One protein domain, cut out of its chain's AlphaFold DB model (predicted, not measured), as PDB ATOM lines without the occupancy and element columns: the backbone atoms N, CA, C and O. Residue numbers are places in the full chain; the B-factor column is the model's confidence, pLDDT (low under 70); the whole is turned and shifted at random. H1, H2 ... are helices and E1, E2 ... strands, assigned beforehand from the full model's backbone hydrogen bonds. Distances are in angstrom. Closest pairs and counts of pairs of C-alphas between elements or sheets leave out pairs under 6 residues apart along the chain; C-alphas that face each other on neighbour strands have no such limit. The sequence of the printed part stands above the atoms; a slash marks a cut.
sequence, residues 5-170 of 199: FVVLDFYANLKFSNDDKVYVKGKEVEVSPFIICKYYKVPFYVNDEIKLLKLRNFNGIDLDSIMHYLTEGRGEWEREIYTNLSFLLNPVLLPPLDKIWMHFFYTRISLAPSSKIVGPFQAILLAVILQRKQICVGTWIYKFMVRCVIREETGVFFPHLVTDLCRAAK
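AT A GLANCE: This is residues 5 to 170 of the 199 residues of an uncharacterized protein of Gossypium raimondii (UniProt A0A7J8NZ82). The model is two lobes side by side, joined by links. In the first lobe the small hairpin E1 and E2 has H1 packed mainly on E1 and H7 mainly on E2, and H6, crossed by H2 near its first residues and by H1 near its last, is at the side toward the second lobe; there H3 and H4 both pack on H5, with E3 near its start. The 166 printed residues hold seven named helices and three named strands in the order H1 E1 E2 H2 H3 E3 H4 H5 H6 H7, and the class is mostly helix. The one sheet, E1 - E2, is antiparallel. The whole is compact, with a radius of gyration of the C-alphas of 16.6 A and spans of 52 by 37 by 28 A.

IN THESE COORDINATES: H1, residues 5 to 14, begins with C-alpha 5 at (222.317, 233.653, 362.173) and is 14.1 A long. E1 is residues 21 to 24, E2 residues 27 to 30 and H2 residues 33 to 40. H3 is residues 63 to 71, 12.1 A, and E3 residues 86 to 88. H4, residues 96 to 108, measures 18.4 A; H5, residues 120 to 130, 15.1 A. H6, residues 137 to 150, measures 19.9 A, with C-alpha 137 at (229.936, 252.964, 347.143). H7, residues 159 to 168, 14.3 A long, ends with C-alpha 168 at (213.899, 241.025, 350.205).

HOW THE PARTS SIT: The closest C-alphas of H1 and E1 are those of Phe 10 and Val 24, 5.6 A apart. H1 touches H7, about perpendicular at 89 degrees, closest at the C-alphas of Val 7 and Val 162, 6.0 A. H1 also touches residues 146 to 149 of H6, about perpendicular at 86 degrees; the C-alphas of Tyr 11 and Val 149 are closest, 6.9 A. E1 and E2 form an antiparallel hairpin, with N 22 and O 29 at 2.9 A and N 29 and O 22 at 2.8 A, within hydrogen-bond range. The closest C-alphas of E2 and H7, Val 29 and Cys 166, are 6.0 A apart. H2 touches residues 137 to 142 of H6, opposite ways at a steep tilt of 68 degrees, only just short of about perpendicular; the C-alphas of Pro 33 and Gly 138 are closest, 4.1 A. H3 touches H5, the same way at a steep tilt of 56 degrees, closest at the C-alphas of Ile 66 and Ala 127, 6.5 A. E3 pairs with no named strand, but its residues 86 to 88 pair antiparallel with residues 78 to 79. H4 touches H5, opposite ways at a steep tilt of 57 degrees, closest at the C-alphas of Met 102 and Leu 126, 7.2 A. H5 and H6 are apart. In H1 to H7 every O i to N i+4 pair is within hydrogen-bond range.

THE WHOLE: The two C-alphas farthest apart, those of Arg 74 and Lys 170, are 52.0 A from each other. The printed part has no cut. The links H2 to H3, H3 to E3 and H4 to H5 are long, with 22, 14 and 11 residues. The mean pLDDT of the printed part is 83.7; residues 81 to 86, 88, 109 to 118 and 154 to 155 are under 70.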
ATOM      1  N   PHE A   5     222.109 234.942 362.844       88.62
ATOM      2  CA  PHE A   5     222.317 233.653 362.173       88.62
ATOM      3  C   PHE A   5     222.163 233.737 360.645       88.62
ATOM      4  O   PHE A   5     222.837 233.003 359.934       88.62
ATOM      5  N   VAL A   6     221.305 234.630 360.128       92.06
ATOM      6  CA  VAL A   6     221.171 234.855 358.675       92.06
ATOM      7  C   VAL A   6     222.419 235.544 358.144       92.06
ATOM      8  O   VAL A   6     222.898 235.201 357.069       92.06
ATOM      9  N   VAL A   7     222.955 236.501 358.904       91.25
ATOM     10  CA  VAL A   7     224.188 237.209 358.544       91.25
ATOM     11  C   VAL A   7     225.376 236.245 358.527       91.25
ATOM     12  O   VAL A   7     226.152 236.259 357.579       91.25
ATOM     13  N   LEU A   8     225.491 235.367 359.527       89.94
ATOM     14  CA  LEU A   8     226.545 234.353 359.579       89.94
ATOM     15  C   LEU A   8     226.447 233.356 358.418       89.94
ATOM     16  O   LEU A   8     227.453 233.104 357.761       89.94
ATOM     17  N   ASP A   9     225.247 232.840 358.128       90.94
ATOM     18  CA  ASP A   9     225.018 231.941 356.988       90.94
ATOM     19  C   ASP A   9     225.373 232.634 355.660       90.94
ATOM     20  O   ASP A   9     226.100 232.085 354.836       90.94
ATOM     21  N   PHE A  10     224.977 233.897 355.488       93.44
ATOM     22  CA  PHE A  10     225.368 234.696 354.326       93.44
ATOM     23  C   PHE A  10     226.892 234.791 354.167       93.44
ATOM     24  O   PHE A  10     227.424 234.473 353.104       93.44
ATOM     25  N   TYR A  11     227.618 235.189 355.214       91.38
ATOM     26  CA  TYR A  11     229.074 235.343 355.150       91.38
ATOM     27  C   TYR A  11     229.809 234.008 354.957       91.38
ATOM     28  O   TYR A  11     230.807 233.962 354.236       91.38
ATOM     29  N   ALA A  12     229.289 232.916 355.525       89.75
ATOM     30  CA  ALA A  12     229.823 231.572 355.316       89.75
ATOM     31  C   ALA A  12     229.726 231.125 353.847       89.75
ATOM     32  O   ALA A  12     230.622 230.429 353.363       89.75
ATOM     33  N   ASN A  13     228.678 231.557 353.139       91.38
ATOM     34  CA  ASN A  13     228.445 231.233 351.732       91.38
ATOM     35  C   ASN A  13     229.052 232.254 350.756       91.38
ATOM     36  O   ASN A  13     229.317 231.907 349.607       91.38
ATOM     37  N   LEU A  14     229.344 233.486 351.192       90.50
ATOM     38  CA  LEU A  14     229.896 234.538 350.329       90.50
ATOM     39  C   LEU A  14     231.235 234.135 349.677       90.50
ATOM     40  O   LEU A  14     231.488 234.512 348.535       90.50
ATOM     41  N   LYS A  15     232.067 233.314 350.338       81.00
ATOM     42  CA  LYS A  15     233.327 232.793 349.753       81.00
ATOM     43  C   LYS A  15     233.136 231.918 348.516       81.00
ATOM     44  O   LYS A  15     234.080 231.755 347.750       81.00
ATOM     45  N   PHE A  16     231.947 231.347 348.360       82.56
ATOM     46  CA  PHE A  16     231.570 230.475 347.250       82.56
ATOM     47  C   PHE A  16     230.606 231.166 346.281       82.56
ATOM     48  O   PHE A  16     229.998 230.500 345.448       82.56
ATOM     49  N   SER A  17     230.420 232.480 346.429       81.12
ATOM     50  CA  SER A  17     229.534 233.234 345.551       81.12
ATOM     51  C   SER A  17     230.039 233.200 344.111       81.12
ATOM     52  O   SER A  17     231.228 233.377 343.846       81.12
ATOM     53  N   ASN A  18     229.101 232.991 343.193       71.62
ATOM     54  CA  ASN A  18     229.287 233.180 341.761       71.62
ATOM     55  C   ASN A  18     228.376 234.337 341.340       71.62
ATOM     56  O   ASN A  18     227.237 234.412 341.801       71.62
ATOM     57  N   ASP A  19     228.876 235.233 340.490       79.00
ATOM     58  CA  ASP A  19     228.105 236.328 339.880       79.00
ATOM     59  C   ASP A  19     227.293 237.183 340.873       79.00
ATOM     60  O   ASP A  19     226.117 237.473 340.658       79.00
ATOM     61  N   ASP A  20     227.919 237.581 341.986       87.50
ATOM     62  CA  ASP A  20     227.324 238.436 343.026       87.50
ATOM     63  C   ASP A  20     226.051 237.859 343.676       87.50
ATOM     64  O   ASP A  20     225.211 238.592 344.208       87.50
ATOM     65  N   LYS A  21     225.905 236.530 343.661       92.25
ATOM     66  CA  LYS A  21     224.790 235.798 344.269       92.25
ATOM     67  C   LYS A  21     225.273 234.898 345.397       92.25
ATOM     68  O   LYS A  21     226.239 234.148 345.258       92.25
ATOM     69  N   VAL A  22     224.565 234.951 346.522       93.31
ATOM     70  CA  VAL A  22     224.853 234.158 347.723       93.31
ATOM     71  C   VAL A  22     223.636 233.316 348.072       93.31
ATOM     72  O   VAL A  22     222.522 233.827 348.140       93.31
ATOM     73  N   TYR A  23     223.839 232.027 348.328       93.75
ATOM     74  CA  TYR A  23     222.770 231.147 348.791       93.75
ATOM     75  C   TYR A  23     222.692 231.174 350.317       93.75
ATOM     76  O   TYR A  23     223.677 230.903 350.997       93.75
ATOM     77  N   VAL A  24     221.513 231.488 350.855       92.56
ATOM     78  CA  VAL A  24     221.242 231.542 352.299       92.56
ATOM     79  C   VAL A  24     219.986 230.737 352.580       92.56
ATOM     80  O   VAL A  24     218.915 231.046 352.050       92.56
ATOM     81  N   LYS A  25     220.103 229.669 353.375       90.56
ATOM     82  CA  LYS A  25     219.013 228.702 353.614       90.56
ATOM     83  C   LYS A  25     218.272 228.264 352.333       90.56
ATOM     84  O   LYS A  25     217.042 228.201 352.306       90.56
ATOM     85  N   GLY A  26     219.013 228.015 351.251       89.62
ATOM     86  CA  GLY A  26     218.457 227.581 349.962       89.62
ATOM     87  C   GLY A  26     217.734 228.669 349.156       89.62
ATOM     88  O   GLY A  26     217.071 228.352 348.170       89.62
ATOM     89  N   LYS A  27     217.834 229.944 349.549       93.50
ATOM     90  CA  LYS A  27     217.361 231.087 348.758       93.50
ATOM     91  C   LYS A  27     218.545 231.845 348.178       93.50
ATOM     92  O   LYS A  27     219.525 232.079 348.876       93.50
ATOM     93  N   GLU A  28     218.423 232.235 346.917       94.94
ATOM     94  CA  GLU A  28     219.404 233.079 346.244       94.94
ATOM     95  C   GLU A  28     219.219 234.540 346.676       94.94
ATOM     96  O   GLU A  28     218.114 235.082 346.619       94.94
ATOM     97  N   VAL A  29     220.305 235.164 347.123       96.06
ATOM     98  CA  VAL A  29     220.370 236.562 347.554       96.06
ATOM     99  C   VAL A  29     221.334 237.296 346.629       96.06
ATOM    100  O   VAL A  29     222.528 237.000 346.616       96.06
ATOM    101  N   GLU A  30     220.823 238.257 345.862       95.50
ATOM    102  CA  GLU A  30     221.656 239.134 345.039       95.50
ATOM    103  C   GLU A  30     222.332 240.201 345.915       95.50
ATOM    104  O   GLU A  30     221.676 240.897 346.696       95.50
ATOM    105  N   VAL A  31     223.650 240.342 345.775       94.94
ATOM    106  CA  VAL A  31     224.487 241.312 346.498       94.94
ATOM    107  C   VAL A  31     225.411 242.069 345.534       94.94
ATOM    108  O   VAL A  31     226.553 242.401 345.846       94.94
ATOM    109  N   SER A  32     224.907 242.375 344.339       93.81
ATOM    110  CA  SER A  32     225.661 243.145 343.352       93.81
ATOM    111  C   SER A  32     225.919 244.585 343.831       93.81
ATOM    112  O   SER A  32     225.101 245.166 344.560       93.81
ATOM    113  N   PRO A  33     227.021 245.227 343.394       93.94
ATOM    114  CA  PRO A  33     227.284 246.643 343.659       93.94
ATOM    115  C   PRO A  33     226.094 247.567 343.367       93.94
ATOM    116  O   PRO A  33     225.845 248.530 344.097       93.94
ATOM    117  N   PHE A  34     225.326 247.260 342.322       95.12
ATOM    118  CA  PHE A  34     224.120 247.998 341.963       95.12
ATOM    119  C   PHE A  34     223.027 247.882 343.034       95.12
ATOM    120  O   PHE A  34     222.488 248.900 343.478       95.12
ATOM    121  N   ILE A  35     222.731 246.664 343.499       96.38
ATOM    122  CA  ILE A  35     221.740 246.420 344.557       96.38
ATOM    123  C   ILE A  35     222.135 247.121 345.859       96.38
ATOM    124  O   ILE A  35     221.283 247.722 346.519       96.38
ATOM    125  N   ILE A  36     223.425 247.128 346.199       96.12
ATOM    126  CA  ILE A  36     223.929 247.835 347.383       96.12
ATOM    127  C   ILE A  36     223.731 249.352 347.242       96.12
ATOM    128  O   ILE A  36     223.230 249.991 348.168       96.12
ATOM    129  N   CYS A  37     224.056 249.941 346.084       95.56
ATOM    130  CA  CYS A  37     223.813 251.371 345.846       95.56
ATOM    131  C   CYS A  37     222.325 251.719 345.973       95.56
ATOM    132  O   CYS A  37     221.965 252.696 346.634       95.56
ATOM    133  N   LYS A  38     221.456 250.875 345.405       96.44
ATOM    134  CA  LYS A  38     220.001 251.021 345.501       96.44
ATOM    135  C   LYS A  38     219.519 250.986 346.952       96.44
ATOM    136  O   LYS A  38     218.689 251.813 347.324       96.44
ATOM    137  N   TYR A  39     220.047 250.078 347.772       95.94
ATOM    138  CA  TYR A  39     219.710 249.986 349.196       95.94
ATOM    139  C   TYR A  39     220.049 251.279 349.952       95.94
ATOM    140  O   TYR A  39     219.203 251.818 350.666       95.94
ATOM    141  N   TYR A  40     221.252 251.822 349.745       94.56
ATOM    142  CA  TYR A  40     221.685 253.070 350.387       94.56
ATOM    143  C   TYR A  40     221.138 254.341 349.721       94.56
ATOM    144  O   TYR A  40     221.396 255.435 350.217       94.56
ATOM    145  N   LYS A  41     220.370 254.210 348.630       95.69
ATOM    146  CA  LYS A  41     219.838 255.326 347.831       95.69
ATOM    147  C   LYS A  41     220.940 256.268 347.331       95.69
ATOM    148  O   LYS A  41     220.772 257.485 347.325       95.69
ATOM    149  N   VAL A  42     222.065 255.694 346.911       93.50
ATOM    150  CA  VAL A  42     223.200 256.427 346.336       93.50
ATOM    151  C   VAL A  42     223.328 256.139 344.838       93.50
ATOM    152  O   VAL A  42     222.906 255.070 344.387       93.50
ATOM    153  N   PRO A  43     223.902 257.063 344.045       92.12
ATOM    154  CA  PRO A  43     224.134 256.825 342.627       92.12
ATOM    155  C   PRO A  43     225.060 255.629 342.392       92.12
ATOM    156  O   PRO A  43     226.042 255.432 343.111       92.12
ATOM    157  N   PHE A  44     224.760 254.856 341.351       92.38
ATOM    158  CA  PHE A  44     225.639 253.805 340.855       92.38
ATOM    159  C   PHE A  44     226.511 254.358 339.725       92.38
ATOM    160  O   PHE A  44     225.999 254.963 338.783       92.38
ATOM    161  N   TYR A  45     227.818 254.117 339.804       88.31
ATOM    162  CA  TYR A  45     228.777 254.547 338.790       88.31
ATOM    163  C   TYR A  45     229.375 253.331 338.086       88.31
ATOM    164  O   TYR A  45     229.884 252.418 338.733       88.31
ATOM    165  N   VAL A  46     229.305 253.321 336.751       84.25
ATOM    166  CA  VAL A  46     229.874 252.245 335.922       84.25
ATOM    167  C   VAL A  46     231.401 252.337 335.883       84.25
ATOM    168  O   VAL A  46     232.080 251.309 335.963       84.25
ATOM    169  N   ASN A  47     231.912 253.568 335.788       83.12
ATOM    170  CA  ASN A  47     233.331 253.884 335.880       83.12
ATOM    171  C   ASN A  47     233.698 254.021 337.354       83.12
ATOM    172  O   ASN A  47     233.229 254.924 338.045       83.12
ATOM    173  N   ASP A  48     234.495 253.076 337.831       82.50
ATOM    174  CA  ASP A  48     234.838 252.949 339.236       82.50
ATOM    175  C   ASP A  48     236.261 252.408 339.359       82.50
ATOM    176  O   ASP A  48     236.547 251.278 338.953       82.50
ATOM    177  N   GLU A  49     237.155 253.222 339.916       82.62
ATOM    178  CA  GLU A  49     238.591 252.920 339.991       82.62
ATOM    179  C   GLU A  49     238.881 251.642 340.772       82.62
ATOM    180  O   GLU A  49     239.830 250.915 340.488       82.62
ATOM    181  N   ILE A  50     238.042 251.337 341.759       81.75
ATOM    182  CA  ILE A  50     238.245 250.171 342.609       81.75
ATOM    183  C   ILE A  50     237.627 248.901 342.017       81.75
ATOM    184  O   ILE A  50     237.866 247.822 342.555       81.75
ATOM    185  N   LYS A  51     236.881 248.966 340.904       82.12
ATOM    186  CA  LYS A  51     236.202 247.807 340.295       82.12
ATOM    187  C   LYS A  51     237.173 246.697 339.899       82.12
ATOM    188  O   LYS A  51     236.924 245.527 340.196       82.12
ATOM    189  N   LEU A  52     238.309 247.060 339.307       76.56
ATOM    190  CA  LEU A  52     239.337 246.115 338.848       76.56
ATOM    191  C   LEU A  52     240.305 245.671 339.954       76.56
ATOM    192  O   LEU A  52     241.156 244.814 339.727       76.56
ATOM    193  N   LEU A  53     240.156 246.207 341.167       79.56
ATOM    194  CA  LEU A  53     241.033 245.903 342.290       79.56
ATOM    195  C   LEU A  53     240.946 244.420 342.675       79.56
ATOM    196  O   LEU A  53     239.883 243.928 343.075       79.56
ATOM    197  N   LYS A  54     242.078 243.715 342.580       80.19
ATOM    198  CA  LYS A  54     242.226 242.308 342.977       80.19
ATOM    199  C   LYS A  54     242.495 242.214 344.480       80.19
ATOM    200  O   LYS A  54     243.574 242.550 344.943       80.19
ATOM    201  N   LEU A  55     241.523 241.740 345.257       75.38
ATOM    202  CA  LEU A  55     241.552 241.838 346.727       75.38
ATOM    203  C   LEU A  55     242.570 240.926 347.431       75.38
ATOM    204  O   LEU A  55     242.942 241.219 348.565       75.38
ATOM    205  N   ARG A  56     242.997 239.827 346.791       73.00
ATOM    206  CA  ARG A  56     243.938 238.866 347.396       73.00
ATOM    207  C   ARG A  56     245.361 239.412 347.485       73.00
ATOM    208  O   ARG A  56     246.010 239.226 348.503       73.00
ATOM    209  N   ASN A  57     245.830 240.077 346.432       73.19
ATOM    210  CA  ASN A  57     247.230 240.490 346.297       73.19
ATOM    211  C   ASN A  57     247.419 241.904 345.731       73.19
ATOM    212  O   ASN A  57     248.550 242.322 345.540       73.19
ATOM    213  N   PHE A  58     246.339 242.637 345.448       78.06
ATOM    214  CA  PHE A  58     246.382 243.954 344.798       78.06
ATOM    215  C   PHE A  58     247.142 243.954 343.463       78.06
ATOM    216  O   PHE A  58     247.627 244.995 343.033       78.06
ATOM    217  N   ASN A  59     247.217 242.808 342.768       75.81
ATOM    218  CA  ASN A  59     247.902 242.720 341.479       75.81
ATOM    219  C   ASN A  59     247.356 243.755 340.488       75.81
ATOM    220  O   ASN A  59     246.143 243.832 340.273       75.81
ATOM    221  N   GLY A  60     248.270 244.473 339.832       75.12
ATOM    222  CA  GLY A  60     247.949 245.552 338.896       75.12
ATOM    223  C   GLY A  60     247.810 246.929 339.550       75.12
ATOM    224  O   GLY A  60     247.473 247.882 338.858       75.12
ATOM    225  N   ILE A  61     248.067 247.039 340.855       82.88
ATOM    226  CA  ILE A  61     248.124 248.310 341.576       82.88
ATOM    227  C   ILE A  61     249.560 248.548 342.024       82.88
ATOM    228  O   ILE A  61     250.155 247.705 342.694       82.88
ATOM    229  N   ASP A  62     250.094 249.716 341.678       86.75
ATOM    230  CA  ASP A  62     251.390 250.175 342.164       86.75
ATOM    231  C   ASP A  62     251.247 250.699 343.603       86.75
ATOM    232  O   ASP A  62     250.952 251.871 343.855       86.75
ATOM    233  N   LEU A  63     251.388 249.781 344.563       85.25
ATOM    234  CA  LEU A  63     251.308 250.102 345.986       85.25
ATOM    235  C   LEU A  63     252.445 251.025 346.437       85.25
ATOM    236  O   LEU A  63     252.235 251.812 347.362       85.25
ATOM    237  N   ASP A  64     253.619 250.947 345.810       86.25
ATOM    238  CA  ASP A  64     254.770 251.779 346.162       86.25
ATOM    239  C   ASP A  64     254.530 253.231 345.703       86.25
ATOM    240  O   ASP A  64     254.753 254.165 346.475       86.25
ATOM    241  N   SER A  65     253.935 253.444 344.522       88.19
ATOM    242  CA  SER A  65     253.482 254.776 344.081       88.19
ATOM    243  C   SER A  65     252.408 255.364 345.001       88.19
ATOM    244  O   SER A  65     252.474 256.540 345.363       88.19
ATOM    245  N   ILE A  66     251.442 254.550 345.442       88.88
ATOM    246  CA  ILE A  66     250.411 254.986 346.398       88.88
ATOM    247  C   ILE A  66     251.039 255.390 347.733       88.88
ATOM    248  O   ILE A  66     250.685 256.428 348.287       88.88
ATOM    249  N   MET A  67     251.987 254.602 348.242       87.75
ATOM    250  CA  MET A  67     252.732 254.924 349.459       87.75
ATOM    251  C   MET A  67     253.482 256.243 349.320       87.75
ATOM    252  O   MET A  67     253.345 257.130 350.167       87.75
ATOM    253  N   HIS A  68     254.236 256.391 348.232       89.25
ATOM    254  CA  HIS A  68     254.991 257.599 347.949       89.25
ATOM    255  C   HIS A  68     254.070 258.823 347.865       89.25
ATOM    256  O   HIS A  68     254.382 259.869 348.430       89.25
ATOM    257  N   TYR A  69     252.909 258.691 347.220       90.06
ATOM    258  CA  TYR A  69     251.902 259.748 347.143       90.06
ATOM    259  C   TYR A  69     251.361 260.140 348.526       90.06
ATOM    260  O   TYR A  69     251.380 261.316 348.875       90.06
ATOM    261  N   LEU A  70     250.922 259.167 349.330       88.31
ATOM    262  CA  LEU A  70     250.286 259.414 350.631       88.31
ATOM    263  C   LEU A  70     251.249 259.928 351.708       88.31
ATOM    264  O   LEU A  70     250.828 260.579 352.660       88.31
ATOM    265  N   THR A  71     252.533 259.595 351.604       87.94
ATOM    266  CA  THR A  71     253.543 259.946 352.616       87.94
ATOM    267  C   THR A  71     254.516 261.016 352.156       87.94
ATOM    268  O   THR A  71     255.467 261.320 352.879       87.94
ATOM    269  N   GLU A  72     254.300 261.576 350.963       86.31
ATOM    270  CA  GLU A  72     255.219 262.518 350.318       86.31
ATOM    271  C   GLU A  72     256.647 261.937 350.236       86.31
ATOM    272  O   GLU A  72     257.635 262.612 350.514       86.31
ATOM    273  N   GLY A  73     256.738 260.640 349.919       84.88
ATOM    274  CA  GLY A  73     257.989 259.888 349.782       84.88
ATOM    275  C   GLY A  73     258.676 259.485 351.090       84.88
ATOM    276  O   GLY A  73     259.771 258.935 351.043       84.88
ATOM    277  N   ARG A  74     258.070 259.738 352.258       84.94
ATOM    278  CA  ARG A  74     258.687 259.439 353.566       84.94
ATOM    279  C   ARG A  74     258.381 258.046 354.118       84.94
ATOM    280  O   ARG A  74     258.912 257.693 355.166       84.94
ATOM    281  N   GLY A  75     257.457 257.317 353.503       81.62
ATOM    282  CA  GLY A  75     256.948 256.049 354.011       81.62
ATOM    283  C   GLY A  75     257.421 254.839 353.232       81.62
ATOM    284  O   GLY A  75     257.641 254.895 352.026       81.62
ATOM    285  N   GLU A  76     257.488 253.721 353.942       81.31
ATOM    286  CA  GLU A  76     257.765 252.405 353.387       81.31
ATOM    287  C   GLU A  76     256.689 251.426 353.858       81.31
ATOM    288  O   GLU A  76     256.131 251.563 354.953       81.31
ATOM    289  N   TRP A  77     256.372 250.449 353.010       81.25
ATOM    290  CA  TRP A  77     255.503 249.345 353.399       81.25
ATOM    291  C   TRP A  77     256.285 248.352 354.246       81.25
ATOM    292  O   TRP A  77     257.328 247.864 353.811       81.25
ATOM    293  N   GLU A  78     255.725 247.935 355.379       80.19
ATOM    294  CA  GLU A  78     256.162 246.664 355.957       80.19
ATOM    295  C   GLU A  78     255.680 245.524 355.054       80.19
ATOM    296  O   GLU A  78     254.521 245.510 354.611       80.19
ATOM    297  N   ARG A  79     256.583 244.587 354.758       76.44
ATOM    298  CA  ARG A  79     256.336 243.444 353.873       76.44
ATOM    299  C   ARG A  79     256.408 242.153 354.662       76.44
ATOM    300  O   ARG A  79     257.309 241.956 355.474       76.44
ATOM    301  N   GLU A  80     255.436 241.280 354.446       70.12
ATOM    302  CA  GLU A  80     255.432 239.973 355.084       70.12
ATOM    303  C   GLU A  80     256.594 239.146 354.520       70.12
ATOM    304  O   GLU A  80     256.720 238.999 353.306       70.12
ATOM    305  N   ILE A  81     257.437 238.599 355.399       65.25
ATOM    306  CA  ILE A  81     258.722 237.969 355.039       65.25
ATOM    307  C   ILE A  81     258.554 236.852 353.995       65.25
ATOM    308  O   ILE A  81     259.390 236.691 353.111       65.25
ATOM    309  N   TYR A  82     257.465 236.085 354.080       62.56
ATOM    310  CA  TYR A  82     257.252 234.901 353.241       62.56
ATOM    311  C   TYR A  82     256.528 235.190 351.924       62.56
ATOM    312  O   TYR A  82     256.702 234.456 350.955       62.56
ATOM    313  N   THR A  83     255.705 236.235 351.881       59.75
ATOM    314  CA  THR A  83     254.858 236.542 350.718       59.75
ATOM    315  C   THR A  83     255.292 237.815 349.995       59.75
ATOM    316  O   THR A  83     254.806 238.086 348.897       59.75
ATOM    317  N   ASN A  84     256.194 238.603 350.597       60.41
ATOM    318  CA  ASN A  84     256.544 239.971 350.210       60.41
ATOM    319  C   ASN A  84     255.332 240.905 350.050       60.41
ATOM    320  O   ASN A  84     255.442 241.966 349.435       60.41
ATOM    321  N   LEU A  85     254.172 240.540 350.604       65.88
ATOM    322  CA  LEU A  85     252.978 241.367 350.520       65.88
ATOM    323  C   LEU A  85     253.103 242.547 351.475       65.88
ATOM    324  O   LEU A  85     253.321 242.373 352.675       65.88
ATOM    325  N   SER A  86     252.908 243.750 350.940       68.81
ATOM    326  CA  SER A  86     252.779 244.967 351.734       68.81
ATOM    327  C   SER A  86     251.571 244.857 352.661       68.81
ATOM    328  O   SER A  86     250.459 244.572 352.205       68.81
ATOM    329  N   PHE A  87     251.758 245.095 353.956       70.50
ATOM    330  CA  PHE A  87     250.678 244.961 354.936       70.50
ATOM    331  C   PHE A  87     250.507 246.168 355.862       70.50
ATOM    332  O   PHE A  87     249.409 246.323 356.404       70.50
ATOM    333  N   LEU A  88     251.513 247.042 355.991       68.50
ATOM    334  CA  LEU A  88     251.492 248.134 356.967       68.50
ATOM    335  C   LEU A  88     252.028 249.464 356.430       68.50
ATOM    336  O   LEU A  88     253.139 249.519 355.913       68.50
ATOM    337  N   LEU A  89     251.271 250.538 356.652       73.00
ATOM    338  CA  LEU A  89     251.731 251.924 356.568       73.00
ATOM    339  C   LEU A  89     251.557 252.598 357.937       73.00
ATOM    340  O   LEU A  89     250.483 252.503 358.541       73.00
ATOM    341  N   ASN A  90     252.590 253.318 358.392       76.62
ATOM    342  CA  ASN A  90     252.558 254.125 359.614       76.62
ATOM    343  C   ASN A  90     251.761 255.434 359.388       76.62
ATOM    344  O   ASN A  90     252.244 256.330 358.686       76.62
ATOM    345  N   PRO A  91     250.577 255.613 360.014       74.69
ATOM    346  CA  PRO A  91     249.729 256.787 359.807       74.69
ATOM    347  C   PRO A  91     250.369 258.106 360.262       74.69
ATOM    348  O   PRO A  91     249.890 259.173 359.884       74.69
ATOM    349  N   VAL A  92     251.436 258.076 361.073       80.88
ATOM    350  CA  VAL A  92     252.154 259.285 361.517       80.88
ATOM    351  C   VAL A  92     252.739 260.060 360.336       80.88
ATOM    352  O   VAL A  92     252.795 261.289 360.393       80.88
ATOM    353  N   LEU A  93     253.104 259.365 359.258       82.75
ATOM    354  CA  LEU A  93     253.736 259.949 358.073       82.75
ATOM    355  C   LEU A  93     252.752 260.675 357.145       82.75
ATOM    356  O   LEU A  93     253.187 261.445 356.287       82.75
ATOM    357  N   LEU A  94     251.449 260.460 357.347       84.19
ATOM    358  CA  LEU A  94     250.395 261.093 356.566       84.19
ATOM    359  C   LEU A  94     250.290 262.600 356.874       84.19
ATOM    360  O   LEU A  94     250.386 263.003 358.048       84.19
ATOM    361  N   PRO A  95     250.013 263.437 355.862       86.00
ATOM    362  CA  PRO A  95     249.623 264.827 356.057       86.00
ATOM    363  C   PRO A  95     248.399 264.978 356.983       86.00
ATOM    364  O   PRO A  95     247.595 264.051 357.124       86.00
ATOM    365  N   PRO A  96     248.203 266.146 357.626       86.25
ATOM    366  CA  PRO A  96     247.089 266.359 358.554       86.25
ATOM    367  C   PRO A  96     245.699 266.088 357.957       86.25
ATOM    368  O   PRO A  96     244.855 265.496 358.627       86.25
ATOM    369  N   LEU A  97     245.460 266.481 356.701       84.12
ATOM    370  CA  LEU A  97     244.172 266.264 356.031       84.12
ATOM    371  C   LEU A  97     243.899 264.770 355.798       84.12
ATOM    372  O   LEU A  97     242.801 264.275 356.053       84.12
ATOM    373  N   ASP A  98     244.924 264.039 355.382       85.44
ATOM    374  CA  ASP A  98     244.881 262.606 355.107       85.44
ATOM    375  C   ASP A  98     244.622 261.811 356.391       85.44
ATOM    376  O   ASP A  98     243.845 260.854 356.396       85.44
ATOM    377  N   LYS A  99     245.189 262.258 357.521       84.94
ATOM    378  CA  LYS A  99     244.905 261.707 358.856       84.94
ATOM    379  C   LYS A  99     243.437 261.853 359.247       84.94
ATOM    380  O   LYS A  99     242.890 260.929 359.846       84.94
ATOM    381  N   ILE A 100     242.790 262.971 358.907       84.94
ATOM    382  CA  ILE A 100     241.356 263.177 359.176       84.94
ATOM    383  C   ILE A 100     240.524 262.174 358.374       84.94
ATOM    384  O   ILE A 100     239.656 261.504 358.937       84.94
ATOM    385  N   TRP A 101     240.823 262.009 357.082       85.06
ATOM    386  CA  TRP A 101     240.155 261.012 356.244       85.06
ATOM    387  C   TRP A 101     240.387 259.585 356.740       85.06
ATOM    388  O   TRP A 101     239.445 258.799 356.823       85.06
ATOM    389  N   MET A 102     241.609 259.259 357.158       82.31
ATOM    390  CA  MET A 102     241.909 257.966 357.767       82.31
ATOM    391  C   MET A 102     241.163 257.741 359.075       82.31
ATOM    392  O   MET A 102     240.619 256.660 359.293       82.31
ATOM    393  N   HIS A 103     241.072 258.757 359.929       82.38
ATOM    394  CA  HIS A 103     240.286 258.672 361.152       82.38
ATOM    395  C   HIS A 103     238.803 258.425 360.850       82.38
ATOM    396  O   HIS A 103     238.169 257.575 361.482       82.38
ATOM    397  N   PHE A 104     238.254 259.104 359.840       80.81
ATOM    398  CA  PHE A 104     236.904 258.837 359.358       80.81
ATOM    399  C   PHE A 104     236.757 257.388 358.871       80.81
ATOM    400  O   PHE A 104     235.804 256.708 359.257       80.81
ATOM    401  N   PHE A 105     237.727 256.868 358.110       77.81
ATOM    402  CA  PHE A 105     237.703 255.475 357.670       77.81
ATOM    403  C   PHE A 105     237.681 254.487 358.837       77.81
ATOM    404  O   PHE A 105     236.857 253.571 358.848       77.81
ATOM    405  N   TYR A 106     238.536 254.684 359.838       75.81
ATOM    406  CA  TYR A 106     238.605 253.785 360.990       75.81
ATOM    407  C   TYR A 106     237.349 253.812 361.852       75.81
ATOM    408  O   TYR A 106     236.936 252.780 362.373       75.81
ATOM    409  N   THR A 107     236.731 254.981 362.007       72.94
ATOM    410  CA  THR A 107     235.582 255.146 362.904       72.94
ATOM    411  C   THR A 107     234.246 254.822 362.248       72.94
ATOM    412  O   THR A 107     233.304 254.452 362.950       72.94
ATOM    413  N   ARG A 108     234.124 254.979 360.923       71.75
ATOM    414  CA  ARG A 108     232.833 254.872 360.223       71.75
ATOM    415  C   ARG A 108     232.741 253.749 359.202       71.75
ATOM    416  O   ARG A 108     231.630 253.367 358.852       71.75
ATOM    417  N   ILE A 109     233.866 253.259 358.697       68.19
ATOM    418  CA  ILE A 109     233.901 252.479 357.454       68.19
ATOM    419  C   ILE A 109     234.502 251.093 357.687       68.19
ATOM    420  O   ILE A 109     233.872 250.085 357.383       68.19
ATOM    421  N   SER A 110     235.714 251.036 358.223       65.56
ATOM    422  CA  SER A 110     236.454 249.807 358.468       65.56
ATOM    423  C   SER A 110     237.000 249.914 359.875       65.56
ATOM    424  O   SER A 110     238.068 250.495 360.061       65.56
ATOM    425  N   LEU A 111     236.270 249.362 360.845       58.34
ATOM    426  CA  LEU A 111     236.739 249.230 362.223       58.34
ATOM    427  C   LEU A 111     237.991 248.346 362.218       58.34
ATOM    428  O   LEU A 111     237.914 247.125 362.317       58.34
ATOM    429  N   ALA A 112     239.150 248.966 362.013       57.19
ATOM    430  CA  ALA A 112     240.424 248.304 362.169       57.19
ATOM    431  C   ALA A 112     240.689 248.175 363.675       57.19
ATOM    432  O   ALA A 112     240.444 249.130 364.417       57.19
ATOM    433  N   PRO A 113     241.217 247.034 364.137       51.34
ATOM    434  CA  PRO A 113     241.460 246.798 365.558       51.34
ATOM    435  C   PRO A 113     242.481 247.773 366.169       51.34
ATOM    436  O   PRO A 113     242.542 247.908 367.387       51.34
ATOM    437  N   SER A 114     243.259 248.496 365.352       57.41
ATOM    438  CA  SER A 114     244.062 249.621 365.828       57.41
ATOM    439  C   SER A 114     244.132 250.757 364.803       57.41
ATOM    440  O   SER A 114     244.335 250.532 363.611       57.41
ATOM    441  N   SER A 115     244.027 252.000 365.278       58.47
ATOM    442  CA  SER A 115     244.236 253.235 364.499       58.47
ATOM    443  C   SER A 115     245.696 253.462 364.088       58.47
ATOM    444  O   SER A 115     246.015 254.475 363.469       58.47
ATOM    445  N   LYS A 116     246.594 252.542 364.462       60.19
ATOM    446  CA  LYS A 116     248.041 252.649 364.262       60.19
ATOM    447  C   LYS A 116     248.505 252.106 362.911       60.19
ATOM    448  O   LYS A 116     249.684 252.224 362.611       60.19
ATOM    449  N   ILE A 117     247.620 251.477 362.135       67.12
ATOM    450  CA  ILE A 117     248.010 250.640 360.994       67.12
ATOM    451  C   ILE A 117     247.082 250.879 359.807       67.12
ATOM    452  O   ILE A 117     245.888 250.561 359.870       67.12
ATOM    453  N   VAL A 118     247.620 251.398 358.700       69.31
ATOM    454  CA  VAL A 118     246.891 251.504 357.427       69.31
ATOM    455  C   VAL A 118     247.212 250.283 356.566       69.31
ATOM    456  O   VAL A 118     248.360 250.070 356.192       69.31
ATOM    457  N   GLY A 119     246.199 249.479 356.242       79.19
ATOM    458  CA  GLY A 119     246.351 248.377 355.292       79.19
ATOM    459  C   GLY A 119     246.301 248.859 353.833       79.19
ATOM    460  O   GLY A 119     245.759 249.934 353.559       79.19
ATOM    461  N   PRO A 120     246.766 248.049 352.862       81.81
ATOM    462  CA  PRO A 120     246.783 248.429 351.446       81.81
ATOM    463  C   PRO A 120     245.423 248.863 350.896       81.81
ATOM    464  O   PRO A 120     245.334 249.811 350.133       81.81
ATOM    465  N   PHE A 121     244.335 248.212 351.314       82.12
ATOM    466  CA  PHE A 121     242.995 248.570 350.839       82.12
ATOM    467  C   PHE A 121     242.553 249.947 351.338       82.12
ATOM    468  O   PHE A 121     242.002 250.720 350.559       82.12
ATOM    469  N   GLN A 122     242.826 250.274 352.605       83.38
ATOM    470  CA  GLN A 122     242.558 251.604 353.147       83.38
ATOM    471  C   GLN A 122     243.423 252.666 352.459       83.38
ATOM    472  O   GLN A 122     242.906 253.721 352.110       83.38
ATOM    473  N   ALA A 123     244.702 252.373 352.205       86.56
ATOM    474  CA  ALA A 123     245.602 253.286 351.502       86.56
ATOM    475  C   ALA A 123     245.160 253.540 350.053       86.56
ATOM    476  O   ALA A 123     245.104 254.689 349.624       86.56
ATOM    477  N   ILE A 124     244.772 252.497 349.314       87.69
ATOM    478  CA  ILE A 124     244.236 252.651 347.957       87.69
ATOM    479  C   ILE A 124     242.980 253.522 347.984       87.69
ATOM    480  O   ILE A 124     242.870 254.465 347.208       87.69
ATOM    481  N   LEU A 125     242.048 253.238 348.896       87.25
ATOM    482  CA  LEU A 125     240.814 254.009 349.004       87.25
ATOM    483  C   LEU A 125     241.092 255.482 349.337       87.25
ATOM    484  O   LEU A 125     240.514 256.366 348.707       87.25
ATOM    485  N   LEU A 126     242.010 255.745 350.271       88.44
ATOM    486  CA  LEU A 126     242.449 257.094 350.614       88.44
ATOM    487  C   LEU A 126     243.054 257.810 349.401       88.44
ATOM    488  O   LEU A 126     242.639 258.923 349.090       88.44
ATOM    489  N   ALA A 127     243.973 257.165 348.682       89.38
ATOM    490  CA  ALA A 127     244.611 257.753 347.508       89.38
ATOM    491  C   ALA A 127     243.594 258.094 346.409       89.38
ATOM    492  O   ALA A 127     243.655 259.176 345.832       89.38
ATOM    493  N   VAL A 128     242.614 257.219 346.160       89.06
ATOM    494  CA  VAL A 128     241.547 257.464 345.176       89.06
ATOM    495  C   VAL A 128     240.677 258.664 345.587       89.06
ATOM    496  O   VAL A 128     240.375 259.504 344.737       89.06
ATOM    497  N   ILE A 129     240.334 258.803 346.877       87.81
ATOM    498  CA  ILE A 129     239.592 259.973 347.386       87.81
ATOM    499  C   ILE A 129     240.402 261.262 347.228       87.81
ATOM    500  O   ILE A 129     239.875 262.256 346.729       87.81
ATOM    501  N   LEU A 130     241.674 261.256 347.631       89.25
ATOM    502  CA  LEU A 130     242.533 262.442 347.571       89.25
ATOM    503  C   LEU A 130     242.796 262.887 346.126       89.25
ATOM    504  O   LEU A 130     242.803 264.084 345.838       89.25
ATOM    505  N   GLN A 131     242.889 261.934 345.197       89.19
ATOM    506  CA  GLN A 131     242.963 262.192 343.756       89.19
ATOM    507  C   GLN A 131     241.615 262.593 343.136       89.19
ATOM    508  O   GLN A 131     241.548 262.839 341.934       89.19
ATOM    509  N   ARG A 132     240.539 262.675 343.934       88.62
ATOM    510  CA  ARG A 132     239.174 263.036 343.505       88.62
ATOM    511  C   ARG A 132     238.629 262.133 342.404       88.62
ATOM    512  O   ARG A 132     237.840 262.560 341.561       88.62
ATOM    513  N   LYS A 133     239.059 260.879 342.411       88.19
ATOM    514  CA  LYS A 133     238.591 259.888 341.460       88.19
ATOM    515  C   LYS A 133     237.232 259.334 341.888       88.19
ATOM    516  O   LYS A 133     236.868 259.344 343.065       88.19
ATOM    517  N   GLN A 134     236.470 258.852 340.914       87.44
ATOM    518  CA  GLN A 134     235.119 258.352 341.141       87.44
ATOM    519  C   GLN A 134     235.150 256.972 341.812       87.44
ATOM    520  O   GLN A 134     235.810 256.053 341.328       87.44
ATOM    521  N   ILE A 135     234.416 256.839 342.922       87.88
ATOM    522  CA  ILE A 135     234.256 255.585 343.668       87.88
ATOM    523  C   ILE A 135     232.777 255.217 343.705       87.88
ATOM    524  O   ILE A 135     231.935 256.006 344.147       87.88
ATOM    525  N   CYS A 136     232.456 253.994 343.297       91.75
ATOM    526  CA  CYS A 136     231.130 253.428 343.503       91.75
ATOM    527  C   CYS A 136     231.024 252.833 344.915       91.75
ATOM    528  O   CYS A 136     231.693 251.853 345.249       91.75
ATOM    529  N   VAL A 137     230.145 253.404 345.748       89.50
ATOM    530  CA  VAL A 137     229.936 252.964 347.143       89.50
ATOM    531  C   VAL A 137     229.541 251.489 347.209       89.50
ATOM    532  O   VAL A 137     230.043 250.753 348.056       89.50
ATOM    533  N   GLY A 138     228.681 251.032 346.298       92.88
ATOM    534  CA  GLY A 138     228.269 249.633 346.248       92.88
ATOM    535  C   GLY A 138     229.418 248.686 345.921       92.88
ATOM    536  O   GLY A 138     229.553 247.655 346.576       92.88
ATOM    537  N   THR A 139     230.291 249.048 344.975       91.81
ATOM    538  CA  THR A 139     231.477 248.235 344.657       91.81
ATOM    539  C   THR A 139     232.421 248.178 345.843       91.81
ATOM    540  O   THR A 139     232.954 247.115 346.162       91.81
ATOM    541  N   TRP A 140     232.617 249.316 346.506       88.94
ATOM    542  CA  TRP A 140     233.465 249.418 347.680       88.94
ATOM    543  C   TRP A 140     232.979 248.497 348.805       88.94
ATOM    544  O   TRP A 140     233.753 247.665 349.283       88.94
ATOM    545  N   ILE A 141     231.698 248.588 349.173       90.56
ATOM    546  CA  ILE A 141     231.087 247.746 350.209       90.56
ATOM    547  C   ILE A 141     231.191 246.270 349.830       90.56
ATOM    548  O   ILE A 141     231.667 245.475 350.637       90.56
ATOM    549  N   TYR A 142     230.823 245.899 348.602       91.50
ATOM    550  CA  TYR A 142     230.899 244.510 348.154       91.50
ATOM    551  C   TYR A 142     232.323 243.951 348.248       91.50
ATOM    552  O   TYR A 142     232.556 242.896 348.840       91.50
ATOM    553  N   LYS A 143     233.312 244.696 347.739       88.25
ATOM    554  CA  LYS A 143     234.721 244.299 347.817       88.25
ATOM    555  C   LYS A 143     235.220 244.201 349.249       88.25
ATOM    556  O   LYS A 143     236.013 243.313 349.550       88.25
ATOM    557  N   PHE A 144     234.754 245.079 350.129       86.38
ATOM    558  CA  PHE A 144     235.066 244.990 351.546       86.38
ATOM    559  C   PHE A 144     234.505 243.700 352.153       86.38
ATOM    560  O   PHE A 144     235.256 242.946 352.762       86.38
ATOM    561  N   MET A 145     233.231 243.376 351.901       88.75
ATOM    562  CA  MET A 145     232.612 242.130 352.372       88.75
ATOM    563  C   MET A 145     233.384 240.890 351.898       88.75
ATOM    564  O   MET A 145     233.698 240.018 352.707       88.75
ATOM    565  N   VAL A 146     233.741 240.835 350.611       88.12
ATOM    566  CA  VAL A 146     234.521 239.729 350.031       88.12
ATOM    567  C   VAL A 146     235.917 239.644 350.656       88.12
ATOM    568  O   VAL A 146     236.382 238.554 350.983       88.12
ATOM    569  N   ARG A 147     236.591 240.781 350.866       83.31
ATOM    570  CA  ARG A 147     237.908 240.829 351.515       83.31
ATOM    571  C   ARG A 147     237.863 240.252 352.928       83.31
ATOM    572  O   ARG A 147     238.745 239.464 353.258       83.31
ATOM    573  N   CYS A 148     236.868 240.627 353.732       81.44
ATOM    574  CA  CYS A 148     236.730 240.136 355.104       81.44
ATOM    575  C   CYS A 148     236.617 238.611 355.139       81.44
ATOM    576  O   CYS A 148     237.262 237.960 355.953       81.44
ATOM    577  N   VAL A 149     235.874 238.036 354.189       85.00
ATOM    578  CA  VAL A 149     235.746 236.582 354.060       85.00
ATOM    579  C   VAL A 149     237.045 235.925 353.600       85.00
ATOM    580  O   VAL A 149     237.433 234.900 354.148       85.00
ATOM    581  N   ILE A 150     237.742 236.510 352.620       82.25
ATOM    582  CA  ILE A 150     239.034 235.995 352.129       82.25
ATOM    583  C   ILE A 150     240.093 235.979 353.236       82.25
ATOM    584  O   ILE A 150     240.942 235.094 353.247       82.25
ATOM    585  N   ARG A 151     240.071 236.973 354.128       75.31
ATOM    586  CA  ARG A 151     241.036 237.122 355.223       75.31
ATOM    587  C   ARG A 151     240.616 236.431 356.518       75.31
ATOM    588  O   ARG A 151     241.327 236.572 357.505       75.31
ATOM    589  N   GLU A 152     239.481 235.733 356.513       75.44
ATOM    590  CA  GLU A 152     238.909 235.094 357.704       75.44
ATOM    591  C   GLU A 152     238.789 236.070 358.893       75.44
ATOM    592  O   GLU A 152     238.973 235.707 360.054       75.44
ATOM    593  N   GLU A 153     238.488 237.342 358.603       71.94
ATOM    594  CA  GLU A 153     238.323 238.362 359.635       71.94
ATOM    595  C   GLU A 153     237.119 237.998 360.517       71.94
ATOM    596  O   GLU A 153     236.036 237.678 360.029       71.94
ATOM    597  N   THR A 154     237.292 238.072 361.837       63.91
ATOM    598  CA  THR A 154     236.313 237.599 362.835       63.91
ATOM    599  C   THR A 154     235.049 238.468 362.948       63.91
ATOM    600  O   THR A 154     234.188 238.208 363.788       63.91
ATOM    601  N   GLY A 155     234.907 239.495 362.105       66.06
ATOM    602  CA  GLY A 155     233.798 240.448 362.116       66.06
ATOM    603  C   GLY A 155     232.750 240.188 361.032       66.06
ATOM    604  O   GLY A 155     233.070 240.019 359.859       66.06
ATOM    605  N   VAL A 156     231.469 240.244 361.414       73.94
ATOM    606  CA  VAL A 156     230.346 240.352 360.468       73.94
ATOM    607  C   VAL A 156     230.052 241.823 360.185       73.94
ATOM    608  O   VAL A 156     229.515 242.546 361.026       73.94
ATOM    609  N   PHE A 157     230.413 242.273 358.987       84.00
ATOM    610  CA  PHE A 157     230.227 243.658 358.560       84.00
ATOM    611  C   PHE A 157     228.841 243.869 357.934       84.00
ATOM    612  O   PHE A 157     228.152 242.928 357.552       84.00
ATOM    613  N   PHE A 158     228.379 245.120 357.889       89.62
ATOM    614  CA  PHE A 158     227.091 245.503 357.285       89.62
ATOM    615  C   PHE A 158     225.881 244.596 357.642       89.62
ATOM    616  O   PHE A 158     225.085 244.251 356.762       89.62
ATOM    617  N   PRO A 159     225.668 244.228 358.922       91.75
ATOM    618  CA  PRO A 159     224.664 243.225 359.293       91.75
ATOM    619  C   PRO A 159     223.231 243.651 358.947       91.75
ATOM    620  O   PRO A 159     222.379 242.804 358.678       91.75
ATOM    621  N   HIS A 160     222.951 244.958 358.929       93.25
ATOM    622  CA  HIS A 160     221.650 245.499 358.530       93.25
ATOM    623  C   HIS A 160     221.388 245.334 357.032       93.25
ATOM    624  O   HIS A 160     220.343 244.799 356.675       93.25
ATOM    625  N   LEU A 161     222.360 245.697 356.186       94.94
ATOM    626  CA  LEU A 161     222.290 245.482 354.738       94.94
ATOM    627  C   LEU A 161     222.025 244.006 354.441       94.94
ATOM    628  O   LEU A 161     221.043 243.684 353.784       94.94
ATOM    629  N   VAL A 162     222.849 243.106 354.985       95.06
ATOM    630  CA  VAL A 162     222.720 241.660 354.746       95.06
ATOM    631  C   VAL A 162     221.354 241.144 355.188       95.06
ATOM    632  O   VAL A 162     220.680 240.446 354.435       95.06
ATOM    633  N   THR A 163     220.905 241.516 356.388       95.50
ATOM    634  CA  THR A 163     219.590 241.093 356.888       95.50
ATOM    635  C   THR A 163     218.464 241.551 355.959       95.50
ATOM    636  O   THR A 163     217.539 240.786 355.682       95.50
ATOM    637  N   ASP A 164     218.526 242.788 355.479       96.69
ATOM    638  CA  ASP A 164     217.477 243.372 354.652       96.69
ATOM    639  C   ASP A 164     217.492 242.812 353.222       96.69
ATOM    640  O   ASP A 164     216.420 242.528 352.684       96.69
ATOM    641  N   LEU A 165     218.673 242.541 352.650       96.56
ATOM    642  CA  LEU A 165     218.817 241.816 351.382       96.56
ATOM    643  C   LEU A 165     218.229 240.406 351.484       96.56
ATOM    644  O   LEU A 165     217.392 240.016 350.668       96.56
ATOM    645  N   CYS A 166     218.573 239.669 352.541       96.19
ATOM    646  CA  CYS A 166     217.990 238.359 352.803       96.19
ATOM    647  C   CYS A 166     216.462 238.448 352.989       96.19
ATOM    648  O   CYS A 166     215.731 237.548 352.572       96.19
ATOM    649  N   ARG A 167     215.940 239.537 353.576       96.06
ATOM    650  CA  ARG A 167     214.488 239.734 353.750       96.06
ATOM    651  C   ARG A 167     213.801 239.956 352.414       96.06
ATOM    652  O   ARG A 167     212.765 239.342 352.167       96.06
ATOM    653  N   ALA A 168     214.388 240.787 351.558       96.06
ATOM    654  CA  ALA A 168     213.899 241.025 350.205       96.06
ATOM    655  C   ALA A 168     213.881 239.728 349.374       96.06
ATOM    656  O   ALA A 168     212.912 239.468 348.663       96.06
ATOM    657  N   ALA A 169     214.886 238.866 349.555       96.06
ATOM    658  CA  ALA A 169     214.971 237.537 348.946       96.06
ATOM    659  C   ALA A 169     214.063 236.470 349.602       96.06
ATOM    660  O   ALA A 169     214.088 235.301 349.214       96.06
ATOM    661  N   LYS A 170     213.237 236.850 350.590       96.19
ATOM    662  CA  LYS A 170     212.320 235.956 351.321       96.19
ATOM    663  C   LYS A 170     213.037 234.798 352.037       96.19
ATOM    664  O   LYS A 170     212.484 233.704 352.165       96.19
TER     665      LYS A 170